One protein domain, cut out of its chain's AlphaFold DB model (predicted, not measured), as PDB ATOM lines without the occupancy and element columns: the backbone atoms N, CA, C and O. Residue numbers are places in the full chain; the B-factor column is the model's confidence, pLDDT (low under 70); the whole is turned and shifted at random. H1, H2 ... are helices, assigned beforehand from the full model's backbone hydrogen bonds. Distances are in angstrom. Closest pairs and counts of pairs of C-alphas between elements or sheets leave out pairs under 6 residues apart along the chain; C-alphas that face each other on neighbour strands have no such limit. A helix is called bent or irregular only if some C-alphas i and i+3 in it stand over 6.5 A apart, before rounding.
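AT A GLANCE: This is residues 3 to 94 of the 111 residues of an uncharacterized protein of Thermoprotei archaeon (UniProt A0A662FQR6). Five helices, mostly crossed, form a compact body: kinked H1 and H3 make the core, long H5 crosses both, H2 folds back beside H1 at a shallow tilt at one end, and H4 packs on H1 and H3 at the other. The 92 printed residues, with five named helices and no named strand, are all helix in class; radius of gyration of the C-alphas 12.5 A, spans 32 by 23 by 23 A.

HOW THE PARTS SIT: H1, residues 3 to 21, and H2, residues 24 to 36, are irregular, with C-alphas 9 and 12 8.0 A and C-alphas 32 and 35 9.4 A apart. They form a helical hairpin, a shallow tilt of 4 degrees, opposite ways; the closest C-alphas, of Arg 4 and Glu 35, are 5.1 A apart. H3, residues 38 to 51, touches H4, residues 59 to 72, about perpendicular at 76 degrees, closest at the C-alphas of Asn 48 and Leu 62, 6.7 A. H5, residues 74 to 93, touches H1, closest at the C-alphas of Ser 17 and Asp 82, 5.5 A. Every O i to N i+4 pair is within hydrogen-bond range in H3, H4 and H5, 13 of 15 in H1, 7 of 9 in H2.

IN THESE COORDINATES: H1 begins at C-alpha 3 (74.096, 69.122, 65.978); H5, 28.7 A long, ends at C-alpha 93 (80.679, 51.731, 80.643).

THE WHOLE: The printed part has no cut and no long link; residues 92 to 94 have pLDDT under 70.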
ATOM      1  N   ASN A   3      72.895  69.923  65.746       82.81
ATOM      2  CA  ASN A   3      74.096  69.122  65.978       82.81
ATOM      3  C   ASN A   3      75.322  69.752  65.293       82.81
ATOM      4  O   ASN A   3      76.404  69.815  65.874       82.81
ATOM      5  N   ARG A   4      75.137  70.284  64.076       89.06
ATOM      6  CA  ARG A   4      76.197  70.973  63.331       89.06
ATOM      7  C   ARG A   4      76.665  72.242  64.041       89.06
ATOM      8  O   ARG A   4      77.863  72.468  64.136       89.06
ATOM      9  N   VAL A   5      75.740  73.018  64.605       90.56
ATOM     10  CA  VAL A   5      76.064  74.216  65.399       90.56
ATOM     11  C   VAL A   5      76.893  73.845  66.628       90.56
ATOM     12  O   VAL A   5      77.889  74.497  66.932       90.56
ATOM     13  N   VAL A   6      76.500  72.780  67.329       91.75
ATOM     14  CA  VAL A   6      77.240  72.273  68.492       91.75
ATOM     15  C   VAL A   6      78.656  71.875  68.087       91.75
ATOM     16  O   VAL A   6      79.604  72.250  68.771       91.75
ATOM     17  N   TRP A   7      78.818  71.167  66.969       94.88
ATOM     18  CA  TRP A   7      80.137  70.804  66.459       94.88
ATOM     19  C   TRP A   7      80.968  72.035  66.073       94.88
ATOM     20  O   TRP A   7      82.070  72.203  66.584       94.88
ATOM     21  N   GLU A   8      80.437  72.931  65.244       94.75
ATOM     22  CA  GLU A   8      81.155  74.119  64.765       94.75
ATOM     23  C   GLU A   8      81.612  75.037  65.908       94.75
ATOM     24  O   GLU A   8      82.704  75.599  65.845       94.75
ATOM     25  N   LEU A   9      80.806  75.176  66.966       94.75
ATOM     26  CA  LEU A   9      81.123  76.060  68.090       94.75
ATOM     27  C   LEU A   9      81.945  75.389  69.193       94.75
ATOM     28  O   LEU A   9      82.673  76.080  69.906       94.75
ATOM     29  N   LEU A  10      81.804  74.075  69.385       95.50
ATOM     30  CA  LEU A  10      82.349  73.383  70.557       95.50
ATOM     31  C   LEU A  10      83.340  72.271  70.223       95.50
ATOM     32  O   LEU A  10      83.860  71.681  71.167       95.50
ATOM     33  N   ASN A  11      83.655  71.993  68.952       95.56
ATOM     34  CA  ASN A  11      84.584  70.919  68.558       95.56
ATOM     35  C   ASN A  11      85.867  70.906  69.400       95.56
ATOM     36  O   ASN A  11      86.228  69.889  69.980       95.56
ATOM     37  N   SER A  12      86.497  72.062  69.563       94.88
ATOM     38  CA  SER A  12      87.755  72.221  70.277       94.88
ATOM     39  C   SER A  12      87.576  71.922  71.762       94.88
ATOM     40  O   SER A  12      88.419  71.267  72.363       94.88
ATOM     41  N   LEU A  13      86.465  72.350  72.368       95.31
ATOM     42  CA  LEU A  13      86.164  72.039  73.766       95.31
ATOM     43  C   LEU A  13      85.847  70.555  73.956       95.31
ATOM     44  O   LEU A  13      86.287  69.973  74.943       95.31
ATOM     45  N   ILE A  14      85.126  69.939  73.020       95.81
ATOM     46  CA  ILE A  14      84.778  68.516  73.058       95.81
ATOM     47  C   ILE A  14      86.046  67.665  72.970       95.81
ATOM     48  O   ILE A  14      86.268  66.829  73.843       95.81
ATOM     49  N   LEU A  15      86.901  67.915  71.975       96.12
ATOM     50  CA  LEU A  15      88.146  67.174  71.770       96.12
ATOM     51  C   LEU A  15      89.101  67.352  72.956       96.12
ATOM     52  O   LEU A  15      89.551  66.362  73.524       96.12
ATOM     53  N   ASN A  16      89.309  68.585  73.434       94.38
ATOM     54  CA  ASN A  16      90.125  68.830  74.631       94.38
ATOM     55  C   ASN A  16      89.559  68.144  75.887       94.38
ATOM     56  O   ASN A  16      90.316  67.718  76.760       94.38
ATOM     57  N   SER A  17      88.231  68.048  76.008       94.38
ATOM     58  CA  SER A  17      87.597  67.350  77.130       94.38
ATOM     59  C   SER A  17      87.870  65.849  77.071       94.38
ATOM     60  O   SER A  17      88.187  65.254  78.099       94.38
ATOM     61  N   LEU A  18      87.782  65.236  75.888       93.25
ATOM     62  CA  LEU A  18      88.087  63.816  75.689       93.25
ATOM     63  C   LEU A  18      89.551  63.508  76.005       93.25
ATOM     64  O   LEU A  18      89.815  62.595  76.787       93.25
ATOM     65  N   ASP A  19      90.470  64.321  75.490       91.12
ATOM     66  CA  ASP A  19      91.908  64.170  75.714       91.12
ATOM     67  C   ASP A  19      92.254  64.275  77.204       91.12
ATOM     68  O   ASP A  19      92.891  63.392  77.780       91.12
ATOM     69  N   ARG A  20      91.733  65.302  77.888       90.62
ATOM     70  CA  ARG A  20      91.933  65.489  79.334       90.62
ATOM     71  C   ARG A  20      91.343  64.351  80.168       90.62
ATOM     72  O   ARG A  20      91.853  64.059  81.250       90.62
ATOM     73  N   LEU A  21      90.248  63.748  79.713       88.62
ATOM     74  CA  LEU A  21      89.615  62.613  80.382       88.62
ATOM     75  C   LEU A  21      90.267  61.265  80.018       88.62
ATOM     76  O   LEU A  21      89.918  60.256  80.630       88.62
ATOM     77  N   GLY A  22      91.223  61.246  79.083       89.44
ATOM     78  CA  GLY A  22      91.952  60.051  78.657       89.44
ATOM     79  C   GLY A  22      91.200  59.169  77.654       89.44
ATOM     80  O   GLY A  22      91.515  57.987  77.541       89.44
ATOM     81  N   TYR A  23      90.209  59.713  76.942       88.50
ATOM     82  CA  TYR A  23      89.421  59.015  75.917       88.50
ATOM     83  C   TYR A  23      90.040  59.197  74.522       88.50
ATOM     84  O   TYR A  23      89.469  59.836  73.636       88.50
ATOM     85  N   VAL A  24      91.265  58.695  74.346       86.31
ATOM     86  CA  VAL A  24      92.071  58.938  73.136       86.31
ATOM     87  C   VAL A  24      91.441  58.294  71.894       86.31
ATOM     88  O   VAL A  24      91.312  58.949  70.864       86.31
ATOM     89  N   GLU A  25      90.985  57.039  71.982       88.62
ATOM     90  CA  GLU A  25      90.336  56.349  70.852       88.62
ATOM     91  C   GLU A  25      89.044  57.059  70.426       88.62
ATOM     92  O   GLU A  25      88.730  57.195  69.240       88.62
ATOM     93  N   GLU A  26      88.303  57.572  71.402       90.88
ATOM     94  CA  GLU A  26      87.064  58.287  71.164       90.88
ATOM     95  C   GLU A  26      87.292  59.692  70.616       90.88
ATOM     96  O   GLU A  26      86.459  60.163  69.847       90.88
ATOM     97  N   THR A  27      88.422  60.327  70.934       91.69
ATOM     98  CA  THR A  27      88.833  61.608  70.337       91.69
ATOM     99  C   THR A  27      88.944  61.474  68.819       91.69
ATOM    100  O   THR A  27      88.297  62.230  68.095       91.69
ATOM    101  N   TYR A  28      89.637  60.440  68.330       91.38
ATOM    102  CA  TYR A  28      89.740  60.155  66.892       91.38
ATOM    103  C   TYR A  28      88.386  59.823  66.250       91.38
ATOM    104  O   TYR A  28      88.090  60.256  65.135       91.38
ATOM    105  N   SER A  29      87.543  59.052  66.944       93.12
ATOM    106  CA  SER A  29      86.199  58.718  66.456       93.12
ATOM    107  C   SER A  29      85.322  59.965  66.303       93.12
ATOM    108  O   SER A  29      84.653  60.130  65.282       93.12
ATOM    109  N   VAL A  30      85.338  60.847  67.305       93.88
ATOM    110  CA  VAL A  30      84.585  62.107  67.317       93.88
ATOM    111  C   VAL A  30      85.088  63.046  66.231       93.88
ATOM    112  O   VAL A  30      84.273  63.573  65.484       93.88
ATOM    113  N   GLU A  31      86.403  63.209  66.093       93.56
ATOM    114  CA  GLU A  31      86.998  64.058  65.057       93.56
ATOM    115  C   GLU A  31      86.610  63.600  63.645       93.56
ATOM    116  O   GLU A  31      86.232  64.420  62.811       93.56
ATOM    117  N   ARG A  32      86.625  62.286  63.386       94.50
ATOM    118  CA  ARG A  32      86.265  61.726  62.076       94.50
ATOM    119  C   ARG A  32      84.776  61.858  61.751       94.50
ATOM    120  O   ARG A  32      84.431  62.051  60.591       94.50
ATOM    121  N   MET A  33      83.901  61.663  62.737       94.00
ATOM    122  CA  MET A  33      82.444  61.687  62.532       94.00
ATOM    123  C   MET A  33      81.840  63.094  62.628       94.00
ATOM    124  O   MET A  33      80.745  63.313  62.119       94.00
ATOM    125  N   GLY A  34      82.517  64.032  63.294       94.31
ATOM    126  CA  GLY A  34      82.050  65.406  63.462       94.31
ATOM    127  C   GLY A  34      80.650  65.484  64.072       94.31
ATOM    128  O   GLY A  34      80.363  64.844  65.089       94.31
ATOM    129  N   GLU A  35      79.756  66.249  63.439       93.50
ATOM    130  CA  GLU A  35      78.382  66.448  63.916       93.50
ATOM    131  C   GLU A  35      77.523  65.176  63.980       93.50
ATOM    132  O   GLU A  35      76.537  65.140  64.722       93.50
ATOM    133  N   GLU A  36      77.888  64.130  63.238       93.19
ATOM    134  CA  GLU A  36      77.160  62.859  63.212       93.19
ATOM    135  C   GLU A  36      77.547  61.946  64.382       93.19
ATOM    136  O   GLU A  36      76.914  60.911  64.613       93.19
ATOM    137  N   HIS A  37      78.580  62.303  65.153       93.69
ATOM    138  CA  HIS A  37      79.001  61.483  66.276       93.69
ATOM    139  C   HIS A  37      77.907  61.444  67.363       93.69
ATOM    140  O   HIS A  37      77.440  62.496  67.807       93.69
ATOM    141  N   PRO A  38      77.556  60.264  67.915       94.00
ATOM    142  CA  PRO A  38      76.527  60.144  68.957       94.00
ATOM    143  C   PRO A  38      76.772  60.996  70.216       94.00
ATOM    144  O   PRO A  38      75.829  61.359  70.915       94.00
ATOM    145  N   LEU A  39      78.035  61.320  70.507       94.62
ATOM    146  CA  LEU A  39      78.402  62.278  71.559       94.62
ATOM    147  C   LEU A  39      77.896  63.693  71.249       94.62
ATOM    148  O   LEU A  39      77.383  64.351  72.146       94.62
ATOM    149  N   VAL A  40      78.035  64.162  70.007       94.25
ATOM    150  CA  VAL A  40      77.615  65.514  69.606       94.25
ATOM    151  C   VAL A  40      76.095  65.632  69.653       94.25
ATOM    152  O   VAL A  40      75.581  66.598  70.209       94.25
ATOM    153  N   ILE A  41      75.382  64.602  69.192       93.38
ATOM    154  CA  ILE A  41      73.917  64.507  69.305       93.38
ATOM    155  C   ILE A  41      73.486  64.561  70.778       93.38
ATOM    156  O   ILE A  41      72.611  65.331  71.165       93.38
ATOM    157  N   TYR A  42      74.151  63.785  71.637       93.69
ATOM    158  CA  TYR A  42      73.887  63.811  73.074       93.69
ATOM    159  C   TYR A  42      74.145  65.193  73.694       93.69
ATOM    160  O   TYR A  42      73.367  65.648  74.536       93.69
ATOM    161  N   LEU A  43      75.228  65.866  73.300       94.12
ATOM    162  CA  LEU A  43      75.562  67.203  73.790       94.12
ATOM    163  C   LEU A  43      74.526  68.238  73.356       94.12
ATOM    164  O   LEU A  43      74.125  69.049  74.185       94.12
ATOM    165  N   GLU A  44      74.048  68.183  72.115       92.88
ATOM    166  CA  GLU A  44      72.963  69.041  71.636       92.88
ATOM    167  C   GLU A  44      71.719  68.904  72.512       92.88
ATOM    168  O   GLU A  44      71.224  69.904  73.031       92.88
ATOM    169  N   GLU A  45      71.243  67.678  72.746       91.19
ATOM    170  CA  GLU A  45      70.063  67.448  73.582       91.19
ATOM    171  C   GLU A  45      70.250  67.987  75.004       91.19
ATOM    172  O   GLU A  45      69.322  68.544  75.599       91.19
ATOM    173  N   ARG A  46      71.447  67.815  75.572       93.38
ATOM    174  CA  ARG A  46      71.767  68.283  76.924       93.38
ATOM    175  C   ARG A  46      71.833  69.798  77.002       93.38
ATOM    176  O   ARG A  46      71.265  70.360  77.933       93.38
ATOM    177  N   LEU A  47      72.464  70.447  76.029       92.69
ATOM    178  CA  LEU A  47      72.541  71.903  75.946       92.69
ATOM    179  C   LEU A  47      71.160  72.518  75.715       92.69
ATOM    180  O   LEU A  47      70.813  73.489  76.382       92.69
ATOM    181  N   ASN A  48      70.331  71.912  74.861       91.12
ATOM    182  CA  ASN A  48      68.961  72.369  74.629       91.12
ATOM    183  C   ASN A  48      68.156  72.365  75.941       91.12
ATOM    184  O   ASN A  48      67.572  73.381  76.311       91.12
ATOM    185  N   ARG A  49      68.232  71.269  76.711       90.19
ATOM    186  CA  ARG A  49      67.587  71.161  78.033       90.19
ATOM    187  C   ARG A  49      68.196  72.077  79.093       90.19
ATOM    188  O   ARG A  49      67.489  72.494  80.004       90.19
ATOM    189  N   PHE A  50      69.496  72.351  79.016       91.56
ATOM    190  CA  PHE A  50      70.174  73.249  79.947       91.56
ATOM    191  C   PHE A  50      69.696  74.692  79.776       91.56
ATOM    192  O   PHE A  50      69.368  75.349  80.761       91.56
ATOM    193  N   PHE A  51      69.617  75.173  78.534       89.06
ATOM    194  CA  PHE A  51      69.181  76.538  78.243       89.06
ATOM    195  C   PHE A  51      67.664  76.716  78.340       89.06
ATOM    196  O   PHE A  51      67.206  77.778  78.765       89.06
ATOM    197  N   THR A  52      66.902  75.676  78.001       88.06
ATOM    198  CA  THR A  52      65.444  75.656  78.116       88.06
ATOM    199  C   THR A  52      65.002  74.296  78.663       88.06
ATOM    200  O   THR A  52      64.981  73.318  77.917       88.06
ATOM    201  N   PRO A  53      64.587  74.197  79.940       78.31
ATOM    202  CA  PRO A  53      64.180  72.928  80.553       78.31
ATOM    203  C   PRO A  53      63.028  72.217  79.831       78.31
ATOM    204  O   PRO A  53      62.962  70.989  79.828       78.31
ATOM    205  N   SER A  54      62.146  72.984  79.184       75.62
ATOM    206  CA  SER A  54      61.050  72.478  78.349       75.62
ATOM    207  C   SER A  54      61.513  71.949  76.980       75.62
ATOM    208  O   SER A  54      60.715  71.367  76.251       75.62
ATOM    209  N   GLY A  55      62.789  72.139  76.629       72.75
ATOM    210  CA  GLY A  55      63.363  71.873  75.312       72.75
ATOM    211  C   GLY A  55      62.885  72.854  74.238       72.75
ATOM    212  O   GLY A  55      62.343  73.918  74.536       72.75
ATOM    213  N   GLY A  56      63.073  72.466  72.975       78.19
ATOM    214  CA  GLY A  56      62.445  73.129  71.831       78.19
ATOM    215  C   GLY A  56      63.160  74.374  71.311       78.19
ATOM    216  O   GLY A  56      62.565  75.090  70.514       78.19
ATOM    217  N   LEU A  57      64.412  74.628  71.712       80.44
ATOM    218  CA  LEU A  57      65.195  75.687  71.069       80.44
ATOM    219  C   LEU A  57      65.398  75.356  69.593       80.44
ATOM    220  O   LEU A  57      65.829  74.250  69.251       80.44
ATOM    221  N   SER A  58      65.112  76.331  68.737       82.88
ATOM    222  CA  SER A  58      65.488  76.280  67.329       82.88
ATOM    223  C   SER A  58      67.014  76.337  67.173       82.88
ATOM    224  O   SER A  58      67.731  76.754  68.087       82.88
ATOM    225  N   CYS A  59      67.537  75.928  66.007       83.81
ATOM    226  CA  CYS A  59      68.984  75.975  65.763       83.81
ATOM    227  C   CYS A  59      69.590  77.377  66.004       83.81
ATOM    228  O   CYS A  59      70.599  77.436  66.704       83.81
ATOM    229  N   PRO A  60      68.989  78.485  65.512       87.50
ATOM    230  CA  PRO A  60      69.528  79.827  65.743       87.50
ATOM    231  C   PRO A  60      69.542  80.234  67.219       87.50
ATOM    232  O   PRO A  60      70.502  80.842  67.681       87.50
ATOM    233  N   GLU A  61      68.510  79.871  67.984       89.12
ATOM    234  CA  GLU A  61      68.464  80.203  69.412       89.12
ATOM    235  C   GLU A  61      69.503  79.403  70.200       89.12
ATOM    236  O   GLU A  61      70.168  79.947  71.079       89.12
ATOM    237  N   LEU A  62      69.685  78.115  69.883       89.69
ATOM    238  CA  LEU A  62      70.725  77.304  70.513       89.69
ATOM    239  C   LEU A  62      72.120  77.877  70.225       89.69
ATOM    240  O   LEU A  62      72.946  77.982  71.130       89.69
ATOM    241  N   GLU A  63      72.360  78.275  68.980       92.56
ATOM    242  CA  GLU A  63      73.592  78.922  68.536       92.56
ATOM    243  C   GLU A  63      73.876  80.209  69.319       92.56
ATOM    244  O   GLU A  63      74.972  80.385  69.858       92.56
ATOM    245  N   GLU A  64      72.876  81.085  69.432       93.38
ATOM    246  CA  GLU A  64      72.971  82.339  70.177       93.38
ATOM    247  C   GLU A  64      73.296  82.091  71.653       93.38
ATOM    248  O   GLU A  64      74.220  82.702  72.191       93.38
ATOM    249  N   ARG A  65      72.609  81.143  72.301       93.38
ATOM    250  CA  ARG A  65      72.852  80.809  73.712       93.38
ATOM    251  C   ARG A  65      74.242  80.232  73.949       93.38
ATOM    252  O   ARG A  65      74.884  80.592  74.935       93.38
ATOM    253  N   ILE A  66      74.725  79.374  73.050       94.00
ATOM    254  CA  ILE A  66      76.085  78.833  73.132       94.00
ATOM    255  C   ILE A  66      77.109  79.964  72.994       94.00
ATOM    256  O   ILE A  66      78.041  80.033  73.795       94.00
ATOM    257  N   ARG A  67      76.937  80.872  72.025       94.75
ATOM    258  CA  ARG A  67      77.855  82.006  71.844       94.75
ATOM    259  C   ARG A  67      77.832  82.983  73.014       94.75
ATOM    260  O   ARG A  67      78.901  83.397  73.458       94.75
ATOM    261  N   ASP A  68      76.653  83.322  73.533       95.31
ATOM    262  CA  ASP A  68      76.519  84.192  74.707       95.31
ATOM    263  C   ASP A  68      77.246  83.586  75.913       95.31
ATOM    264  O   ASP A  68      78.042  84.260  76.567       95.31
ATOM    265  N   MET A  69      77.061  82.283  76.157       94.81
ATOM    266  CA  MET A  69      77.727  81.593  77.259       94.81
ATOM    267  C   MET A  69      79.244  81.496  77.064       94.81
ATOM    268  O   MET A  69      79.983  81.755  78.008       94.81
ATOM    269  N   LEU A  70      79.725  81.184  75.858       94.38
ATOM    270  CA  LEU A  70      81.161  81.173  75.550       94.38
ATOM    271  C   LEU A  70      81.813  82.547  75.763       94.38
ATOM    272  O   LEU A  70      82.962  82.613  76.192       94.38
ATOM    273  N   SER A  71      81.087  83.627  75.474       95.75
ATOM    274  CA  SER A  71      81.555  85.001  75.671       95.75
ATOM    275  C   SER A  71      81.584  85.398  77.150       95.75
ATOM    276  O   SER A  71      82.551  85.991  77.626       95.75
ATOM    277  N   ARG A  72      80.530  85.053  77.896       96.44
ATOM    278  CA  ARG A  72      80.353  85.464  79.295       96.44
ATOM    279  C   ARG A  72      81.118  84.609  80.292       96.44
ATOM    280  O   ARG A  72      81.664  85.143  81.252       96.44
ATOM    281  N   ASP A  73      81.110  83.296  80.095       94.94
ATOM    282  CA  ASP A  73      81.707  82.320  81.003       94.94
ATOM    283  C   ASP A  73      82.277  81.114  80.227       94.94
ATOM    284  O   ASP A  73      81.726  80.004  80.258       94.94
ATOM    285  N   PRO A  74      83.410  81.301  79.523       93.62
ATOM    286  CA  PRO A  74      84.061  80.219  78.782       93.62
ATOM    287  C   PRO A  74      84.507  79.071  79.701       93.62
ATOM    288  O   PRO A  74      84.543  77.906  79.296       93.62
ATOM    289  N   GLU A  75      84.832  79.384  80.956       94.31
ATOM    290  CA  GLU A  75      85.227  78.412  81.970       94.31
ATOM    291  C   GLU A  75      84.050  77.525  82.389       94.31
ATOM    292  O   GLU A  75      84.178  76.296  82.434       94.31
ATOM    293  N   GLY A  76      82.896  78.131  82.669       95.31
ATOM    294  CA  GLY A  76      81.657  77.422  82.963       95.31
ATOM    295  C   GLY A  76      81.206  76.561  81.795       95.31
ATOM    296  O   GLY A  76      80.852  75.400  82.003       95.31
ATOM    297  N   MET A  77      81.307  77.071  80.563       95.62
ATOM    298  CA  MET A  77      80.979  76.291  79.368       95.62
ATOM    299  C   MET A  77      81.881  75.061  79.236       95.62
ATOM    300  O   MET A  77      81.395  73.953  79.006       95.62
ATOM    301  N   ARG A  78      83.191  75.213  79.466       94.88
ATOM    302  CA  ARG A  78      84.118  74.075  79.466       94.88
ATOM    303  C   ARG A  78      83.748  73.036  80.523       94.88
ATOM    304  O   ARG A  78      83.655  71.856  80.199       94.88
ATOM    305  N   LYS A  79      83.504  73.459  81.767       95.19
ATOM    306  CA  LYS A  79      83.102  72.555  82.861       95.19
ATOM    307  C   LYS A  79      81.786  71.836  82.559       95.19
ATOM    308  O   LYS A  79      81.622  70.671  82.926       95.19
ATOM    309  N   LEU A  80      80.855  72.515  81.896       95.44
ATOM    310  CA  LEU A  80      79.586  71.937  81.472       95.44
ATOM    311  C   LEU A  80      79.804  70.835  80.428       95.44
ATOM    312  O   LEU A  80      79.313  69.719  80.609       95.44
ATOM    313  N   VAL A  81      80.595  71.120  79.386       95.69
ATOM    314  CA  VAL A  81      80.963  70.139  78.353       95.69
ATOM    315  C   VAL A  81      81.681  68.941  78.977       95.69
ATOM    316  O   VAL A  81      81.269  67.810  78.733       95.69
ATOM    317  N   ASP A  82      82.664  69.159  79.856       95.12
ATOM    318  CA  ASP A  82      83.356  68.083  80.586       95.12
ATOM    319  C   ASP A  82      82.390  67.168  81.336       95.12
ATOM    320  O   ASP A  82      82.499  65.940  81.286       95.12
ATOM    321  N   SER A  83      81.444  67.774  82.057       95.00
ATOM    322  CA  SER A  83      80.448  67.052  82.840       95.00
ATOM    323  C   SER A  83      79.588  66.161  81.946       95.00
ATOM    324  O   SER A  83      79.367  64.986  82.253       95.00
ATOM    325  N   TYR A  84      79.157  66.677  80.794       95.31
ATOM    326  CA  TYR A  84      78.360  65.920  79.834       95.31
ATOM    327  C   TYR A  84      79.158  64.833  79.116       95.31
ATOM    328  O   TYR A  84      78.665  63.711  79.015       95.31
ATOM    329  N   VAL A  85      80.397  65.104  78.699       94.50
ATOM    330  CA  VAL A  85      81.295  64.089  78.123       94.50
ATOM    331  C   VAL A  85      81.513  62.959  79.132       94.50
ATOM    332  O   VAL A  85      81.283  61.789  78.824       94.50
ATOM    333  N   ARG A  86      81.843  63.287  80.386       93.69
ATOM    334  CA  ARG A  86      81.988  62.292  81.456       93.69
ATOM    335  C   ARG A  86      80.691  61.515  81.690       93.69
ATOM    336  O   ARG A  86      80.735  60.294  81.859       93.69
ATOM    337  N   SER A  87      79.534  62.176  81.690       92.69
ATOM    338  CA  SER A  87      78.235  61.508  81.842       92.69
ATOM    339  C   SER A  87      77.930  60.555  80.685       92.69
ATOM    340  O   SER A  87      77.363  59.488  80.920       92.69
ATOM    341  N   TYR A  88      78.299  60.914  79.457       92.81
ATOM    342  CA  TYR A  88      78.090  60.085  78.277       92.81
ATOM    343  C   TYR A  88      78.889  58.775  78.367       92.81
ATOM    344  O   TYR A  88      78.323  57.684  78.252       92.81
ATOM    345  N   TYR A  89      80.187  58.863  78.671       88.25
ATOM    346  CA  TYR A  89      81.063  57.687  78.721       88.25
ATOM    347  C   TYR A  89      80.907  56.847  79.994       88.25
ATOM    348  O   TYR A  89      81.018  55.622  79.939       88.25
ATOM    349  N   SER A  90      80.562  57.455  81.131       85.94
ATOM    350  CA  SER A  90      80.206  56.691  82.339       85.94
ATOM    351  C   SER A  90      78.902  55.901  82.170       85.94
ATOM    352  O   SER A  90      78.792  54.781  82.669       85.94
ATOM    353  N   GLY A  91      77.934  56.443  81.422       74.81
ATOM    354  CA  GLY A  91      76.705  55.740  81.047       74.81
ATOM    355  C   GLY A  91      76.941  54.568  80.087       74.81
ATOM    356  O   GLY A  91      76.291  53.532  80.230       74.81
ATOM    357  N   ARG A  92      77.892  54.698  79.151       65.62
ATOM    358  CA  ARG A  92      78.307  53.613  78.240       65.62
ATOM    359  C   ARG A  92      79.012  52.466  78.961       65.62
ATOM    360  O   ARG A  92      78.607  51.322  78.782       65.62
ATOM    361  N   ARG A  93      79.961  52.761  79.859       57.38
ATOM    362  CA  ARG A  93      80.679  51.731  80.643       57.38
ATOM    363  C   ARG A  93      79.772  50.860  81.516       57.38
ATOM    364  O   ARG A  93      80.145  49.746  81.842       57.38
ATOM    365  N   ARG A  94      78.581  51.337  81.899       52.28
ATOM    366  CA  ARG A  94      77.587  50.524  82.628       52.28
ATOM    367  C   ARG A  94      76.780  49.574  81.736       52.28
ATOM    368  O   ARG A  94      76.078  48.724  82.271       52.28
TER     369      ARG A  94